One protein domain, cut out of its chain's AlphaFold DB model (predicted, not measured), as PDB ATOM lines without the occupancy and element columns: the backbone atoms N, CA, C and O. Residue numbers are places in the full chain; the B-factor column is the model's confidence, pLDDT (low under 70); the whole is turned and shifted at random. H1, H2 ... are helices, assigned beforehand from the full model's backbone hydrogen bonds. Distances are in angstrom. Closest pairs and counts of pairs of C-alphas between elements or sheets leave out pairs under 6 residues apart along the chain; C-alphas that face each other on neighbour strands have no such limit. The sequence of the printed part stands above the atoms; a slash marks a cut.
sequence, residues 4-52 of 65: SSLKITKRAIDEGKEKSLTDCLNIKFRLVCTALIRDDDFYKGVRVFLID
ATOM      1  N   SER A   4      -6.678 -28.438  36.665       84.94
ATOM      2  CA  SER A   4      -6.897 -29.890  36.685       84.94
ATOM      3  C   SER A   4      -5.761 -30.621  37.398       84.94
ATOM      4  O   SER A   4      -6.007 -31.440  38.287       84.94
ATOM      5  N   SER A   5      -4.509 -30.267  37.082       86.88
ATOM      6  CA  SER A   5      -3.338 -30.854  37.742       86.88
ATOM      7  C   SER A   5      -3.331 -30.574  39.245       86.88
ATOM      8  O   SER A   5      -2.979 -31.458  40.027       86.88
ATOM      9  N   LEU A   6      -3.764 -29.382  39.668       90.00
ATOM     10  CA  LEU A   6      -3.844 -29.029  41.085       90.00
ATOM     11  C   LEU A   6      -4.904 -29.865  41.820       90.00
ATOM     12  O   LEU A   6      -4.615 -30.415  42.883       90.00
ATOM     13  N   LYS A   7      -6.102 -30.017  41.234       89.38
ATOM     14  CA  LYS A   7      -7.197 -30.833  41.795       89.38
ATOM     15  C   LYS A   7      -6.772 -32.287  41.988       89.38
ATOM     16  O   LYS A   7      -6.957 -32.857  43.064       89.38
ATOM     17  N   ILE A   8      -6.180 -32.871  40.947       89.56
ATOM     18  CA  ILE A   8      -5.741 -34.269  40.934       89.56
ATOM     19  C   ILE A   8      -4.611 -34.489  41.941       89.56
ATOM     20  O   ILE A   8      -4.656 -35.447  42.707       89.56
ATOM     21  N   THR A   9      -3.626 -33.587  41.980       91.12
ATOM     22  CA  THR A   9      -2.488 -33.701  42.903       91.12
ATOM     23  C   THR A   9      -2.941 -33.610  44.354       91.12
ATOM     24  O   THR A   9      -2.534 -34.440  45.163       91.12
ATOM     25  N   LYS A  10      -3.829 -32.661  44.685       93.62
ATOM     26  CA  LYS A  10      -4.407 -32.559  46.032       93.62
ATOM     27  C   LYS A  10      -5.091 -33.867  46.433       93.62
ATOM     28  O   LYS A  10      -4.788 -34.417  47.485       93.62
ATOM     29  N   ARG A  11      -5.950 -34.398  45.559       91.25
ATOM     30  CA  ARG A  11      -6.649 -35.665  45.801       91.25
ATOM     31  C   ARG A  11      -5.680 -36.834  46.001       91.25
ATOM     32  O   ARG A  11      -5.880 -37.624  46.913       91.25
ATOM     33  N   ALA A  12      -4.627 -36.930  45.190       91.88
ATOM     34  CA  ALA A  12      -3.620 -37.982  45.319       91.88
ATOM     35  C   ALA A  12      -2.846 -37.903  46.646       91.88
ATOM     36  O   ALA A  12      -2.503 -38.936  47.216       91.88
ATOM     37  N   ILE A  13      -2.583 -36.688  47.142       93.62
ATOM     38  CA  ILE A  13      -1.965 -36.468  48.457       93.62
ATOM     39  C   ILE A  13      -2.923 -36.893  49.569       93.62
ATOM     40  O   ILE A  13      -2.514 -37.617  50.471       93.62
ATOM     41  N   ASP A  14      -4.189 -36.475  49.499       93.44
ATOM     42  CA  ASP A  14      -5.186 -36.811  50.517       93.44
ATOM     43  C   ASP A  14      -5.452 -38.326  50.584       93.44
ATOM     44  O   ASP A  14      -5.454 -38.890  51.674       93.44
ATOM     45  N   GLU A  15      -5.575 -39.006  49.440       91.50
ATOM     46  CA  GLU A  15      -5.746 -40.467  49.373       91.50
ATOM     47  C   GLU A  15      -4.482 -41.249  49.779       91.50
ATOM     48  O   GLU A  15      -4.576 -42.416  50.159       91.50
ATOM     49  N   GLY A  16      -3.301 -40.634  49.677       92.06
ATOM     50  CA  GLY A  16      -2.017 -41.266  49.979       92.06
ATOM     51  C   GLY A  16      -1.641 -41.281  51.463       92.06
ATOM     52  O   GLY A  16      -0.737 -42.024  51.833       92.06
ATOM     53  N   LYS A  17      -2.315 -40.495  52.317       92.88
ATOM     54  CA  LYS A  17      -1.936 -40.300  53.734       92.88
ATOM     55  C   LYS A  17      -1.862 -41.589  54.554       92.88
ATOM     56  O   LYS A  17      -1.007 -41.698  55.422       92.88
ATOM     57  N   GLU A  18      -2.730 -42.555  54.269       93.00
ATOM     58  CA  GLU A  18      -2.833 -43.818  55.019       93.00
ATOM     59  C   GLU A  18      -2.380 -45.037  54.196       93.00
ATOM     60  O   GLU A  18      -2.672 -46.180  54.541       93.00
ATOM     61  N   LYS A  19      -1.695 -44.814  53.068       93.31
ATOM     62  CA  LYS A  19      -1.310 -45.871  52.124       93.31
ATOM     63  C   LYS A  19       0.174 -46.201  52.201       93.31
ATOM     64  O   LYS A  19       1.002 -45.360  52.545       93.31
ATOM     65  N   SER A  20       0.526 -47.425  51.810       95.81
ATOM     66  CA  SER A  20       1.928 -47.807  51.647       95.81
ATOM     67  C   SER A  20       2.579 -47.033  50.492       95.81
ATOM     68  O   SER A  20       1.901 -46.529  49.587       95.81
ATOM     69  N   LEU A  21       3.914 -46.974  50.476       94.38
ATOM     70  CA  LEU A  21       4.658 -46.378  49.361       94.38
ATOM     71  C   LEU A  21       4.302 -47.046  48.023       94.38
ATOM     72  O   LEU A  21       4.102 -46.353  47.025       94.38
ATOM     73  N   THR A  22       4.178 -48.373  48.011       96.50
ATOM     74  CA  THR A  22       3.824 -49.153  46.820       96.50
ATOM     75  C   THR A  22       2.457 -48.744  46.275       96.50
ATOM     76  O   THR A  22       2.313 -48.486  45.080       96.50
ATOM     77  N   ASP A  23       1.463 -48.590  47.149       94.44
ATOM     78  CA  ASP A  23       0.123 -48.149  46.753       94.44
ATOM     79  C   ASP A  23       0.131 -46.715  46.219       94.44
ATOM     80  O   ASP A  23      -0.517 -46.413  45.214       94.44
ATOM     81  N   CYS A  24       0.911 -45.833  46.845       94.88
ATOM     82  CA  CYS A  24       1.082 -44.461  46.379       94.88
ATOM     83  C   CYS A  24       1.702 -44.409  44.975       94.88
ATOM     84  O   CYS A  24       1.273 -43.609  44.140       94.88
ATOM     85  N   LEU A  25       2.691 -45.259  44.692       95.25
ATOM     86  CA  LEU A  25       3.310 -45.361  43.370       95.25
ATOM     87  C   LEU A  25       2.328 -45.902  42.327       95.25
ATOM     88  O   LEU A  25       2.240 -45.334  41.240       95.25
ATOM     89  N   ASN A  26       1.524 -46.910  42.673       95.06
ATOM     90  CA  ASN A  26       0.478 -47.433  41.791       95.06
ATOM     91  C   ASN A  26      -0.572 -46.366  41.441       95.06
ATOM     92  O   ASN A  26      -0.960 -46.220  40.279       95.06
ATOM     93  N   ILE A  27      -1.003 -45.573  42.428       92.06
ATOM     94  CA  ILE A  27      -1.930 -44.454  42.210       92.06
ATOM     95  C   ILE A  27      -1.303 -43.419  41.274       92.06
ATOM     96  O   ILE A  27      -1.928 -43.028  40.286       92.06
ATOM     97  N   LYS A  28      -0.059 -43.005  41.543       92.25
ATOM     98  CA  LYS A  28       0.664 -42.035  40.708       92.25
ATOM     99  C   LYS A  28       0.844 -42.533  39.279       92.25
ATOM    100  O   LYS A  28       0.603 -41.771  38.348       92.25
ATOM    101  N   PHE A  29       1.206 -43.800  39.096       93.81
ATOM    102  CA  PHE A  29       1.372 -44.396  37.775       93.81
ATOM    103  C   PHE A  29       0.078 -44.308  36.959       93.81
ATOM    104  O   PHE A  29       0.070 -43.770  35.853       93.81
ATOM    105  N   ARG A  30      -1.052 -44.723  37.547       92.00
ATOM    106  CA  ARG A  30      -2.364 -44.640  36.891       92.00
ATOM    107  C   ARG A  30      -2.755 -43.201  36.543       92.00
ATOM    108  O   ARG A  30      -3.324 -42.964  35.477       92.00
ATOM    109  N   LEU A  31      -2.455 -42.245  37.424       90.44
ATOM    110  CA  LEU A  31      -2.702 -40.824  37.173       90.44
ATOM    111  C   LEU A  31      -1.888 -40.308  35.984       90.44
ATOM    112  O   LEU A  31      -2.463 -39.661  35.113       90.44
ATOM    113  N   VAL A  32      -0.595 -40.636  35.909       90.38
ATOM    114  CA  VAL A  32       0.267 -40.232  34.787       90.38
ATOM    115  C   VAL A  32      -0.229 -40.841  33.480       90.38
ATOM    116  O   VAL A  32      -0.429 -40.104  32.519       90.38
ATOM    117  N   CYS A  33      -0.522 -42.144  33.441       91.12
ATOM    118  CA  CYS A  33      -1.095 -42.782  32.252       91.12
ATOM    119  C   CYS A  33      -2.390 -42.093  31.799       91.12
ATOM    120  O   CYS A  33      -2.577 -41.827  30.615       91.12
ATOM    121  N   THR A  34      -3.272 -41.758  32.743       87.44
ATOM    122  CA  THR A  34      -4.536 -41.077  32.433       87.44
ATOM    123  C   THR A  34      -4.293 -39.672  31.884       87.44
ATOM    124  O   THR A  34      -4.904 -39.308  30.883       87.44
ATOM    125  N   ALA A  35      -3.390 -38.902  32.497       85.25
ATOM    126  CA  ALA A  35      -3.049 -37.554  32.049       85.25
ATOM    127  C   ALA A  35      -2.423 -37.559  30.645       85.25
ATOM    128  O   ALA A  35      -2.796 -36.748  29.809       85.25
ATOM    129  N   LEU A  36      -1.542 -38.518  30.347       83.75
ATOM    130  CA  LEU A  36      -0.895 -38.634  29.037       83.75
ATOM    131  C   LEU A  36      -1.852 -39.041  27.909       83.75
ATOM    132  O   LEU A  36      -1.605 -38.702  26.755       83.75
ATOM    133  N   ILE A  37      -2.910 -39.796  28.217       83.00
ATOM    134  CA  ILE A  37      -3.843 -40.320  27.206       83.00
ATOM    135  C   ILE A  37      -5.047 -39.394  27.015       83.00
ATOM    136  O   ILE A  37      -5.556 -39.265  25.905       83.00
ATOM    137  N   ARG A  38      -5.550 -38.787  28.096       74.88
ATOM    138  CA  ARG A  38      -6.833 -38.065  28.091       74.88
ATOM    139  C   ARG A  38      -6.707 -36.553  28.211       74.88
ATOM    140  O   ARG A  38      -7.702 -35.872  27.966       74.88
ATOM    141  N   ASP A  39      -5.553 -36.035  28.623       71.75
ATOM    142  CA  ASP A  39      -5.408 -34.626  28.969       71.75
ATOM    143  C   ASP A  39      -4.453 -33.889  28.022       71.75
ATOM    144  O   ASP A  39      -3.230 -34.045  28.061       71.75
ATOM    145  N   ASP A  40      -5.028 -33.026  27.183       81.12
ATOM    146  CA  ASP A  40      -4.275 -32.125  26.304       81.12
ATOM    147  C   ASP A  40      -3.418 -31.127  27.102       81.12
ATOM    148  O   ASP A  40      -2.427 -30.603  26.579       81.12
ATOM    149  N   ASP A  41      -3.777 -30.851  28.364       85.56
ATOM    150  CA  ASP A  41      -3.054 -29.897  29.204       85.56
ATOM    151  C   ASP A  41      -1.618 -30.361  29.470       85.56
ATOM    152  O   ASP A  41      -0.723 -29.522  29.576       85.56
ATOM    153  N   PHE A  42      -1.354 -31.673  29.511       85.56
ATOM    154  CA  PHE A  42       0.013 -32.167  29.683       85.56
ATOM    155  C   PHE A  42       0.906 -31.749  28.506       85.56
ATOM    156  O   PHE A  42       1.931 -31.091  28.702       85.56
ATOM    157  N   TYR A  43       0.494 -32.066  27.277       87.94
ATOM    158  CA  TYR A  43       1.265 -31.746  26.073       87.94
ATOM    159  C   TYR A  43       1.380 -30.240  25.850       87.94
ATOM    160  O   TYR A  43       2.458 -29.747  25.517       87.94
ATOM    161  N   LYS A  44       0.299 -29.489  26.090       86.19
ATOM    162  CA  LYS A  44       0.331 -28.022  26.034       86.19
ATOM    163  C   LYS A  44       1.298 -27.439  27.054       86.19
ATOM    164  O   LYS A  44       2.061 -26.545  26.709       86.19
ATOM    165  N   GLY A  45       1.298 -27.958  28.281       87.44
ATOM    166  CA  GLY A  45       2.251 -27.560  29.308       87.44
ATOM    167  C   GLY A  45       3.689 -27.779  28.842       87.44
ATOM    168  O   GLY A  45       4.485 -26.844  28.852       87.44
ATOM    169  N   VAL A  46       4.005 -28.980  28.352       89.56
ATOM    170  CA  VAL A  46       5.331 -29.301  27.797       89.56
ATOM    171  C   VAL A  46       5.714 -28.326  26.681       89.56
ATOM    172  O   VAL A  46       6.803 -27.757  26.714       89.56
ATOM    173  N   ARG A  47       4.813 -28.077  25.728       89.69
ATOM    174  CA  ARG A  47       5.064 -27.177  24.598       89.69
ATOM    175  C   ARG A  47       5.362 -25.747  25.054       89.69
ATOM    176  O   ARG A  47       6.414 -25.214  24.731       89.69
ATOM    177  N   VAL A  48       4.485 -25.167  25.866       91.88
ATOM    178  CA  VAL A  48       4.567 -23.779  26.356       91.88
ATOM    179  C   VAL A  48       5.812 -23.554  27.215       91.88
ATOM    180  O   VAL A  48       6.470 -22.518  27.117       91.88
ATOM    181  N   PHE A  49       6.157 -24.512  28.079       88.56
ATOM    182  CA  PHE A  49       7.271 -24.338  29.011       88.56
ATOM    183  C   PHE A  49       8.629 -24.736  28.426       88.56
ATOM    184  O   PHE A  49       9.627 -24.104  28.775       88.56
ATOM    185  N   LEU A  50       8.692 -25.755  27.561       90.88
ATOM    186  CA  LEU A  50       9.961 -26.314  27.077       90.88
ATOM    187  C   LEU A  50      10.268 -25.975  25.613       90.88
ATOM    188  O   LEU A  50      11.442 -25.816  25.280       90.88
ATOM    189  N   ILE A  51       9.248 -25.841  24.758       90.94
ATOM    190  CA  ILE A  51       9.414 -25.620  23.311       90.94
ATOM    191  C   ILE A  51       9.262 -24.135  22.978       90.94
ATOM    192  O   ILE A  51      10.244 -23.480  22.635       90.94
ATOM    193  N   ASP A  52       8.049 -23.602  23.133       91.19
ATOM    194  CA  ASP A  52       7.697 -22.231  22.749       91.19
ATOM    195  C   ASP A  52       8.277 -21.207  23.737       91.19
ATOM    196  O   ASP A  52       8.595 -20.081  23.362       91.19
TER     197      ASP A  52
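Overview. This is residues 4 to 52 of the 65 residues of the protein "3-hydroxyisobutyryl-CoA hydrolase, mitochondrial" of Acromyrmex echinatior (UniProt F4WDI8). What is the shape? It is a helical hairpin, H1 folded back beside H2 and meeting it near their link, with H3 turning off at a corner from H2's other end; residues 45 to 51 of H3 stick out. What makes it? The printed part has 49 residues with three named helices, H1, H2, H3 in chain order, and no named strand: all helix. It is loose, radius of gyration of the C-alphas 12.7 A, a rod spanning 40 by 17 by 17 A.

Arrangement. What touches the longest helix? H2, residues 21 to 38, touches H1, residues 4 to 16, with residues 23 to 28 alone; the closest C-alphas, Gly 16 and Cys 24, are 5.7 A apart. This hairpin runs opposite ways at a shallow tilt of 20 degrees. Where is the third? H3, residues 40 to 51, only just touches H2, only at the corner, with 3 pairs of C-alphas within 8 A, the closest Leu 36 and Phe 42 at 6.6 A; they are about perpendicular, 88 degrees. Every O i to N i+4 pair in H1, H2 and H3 is within hydrogen-bond range.

Along the chain. How long are they? H2 measures 25.6 A, H1 18.2 A and H3 15.4 A. Where are the anchors? C-alpha 4 is at (-6.897, -29.890, 36.685), C-alpha 51 at (9.414, -25.620, 23.311).

Size, cuts and confidence. Is it cut? The printed part has no cut, and both links are tight. Is confidence low? No printed residue is under 70.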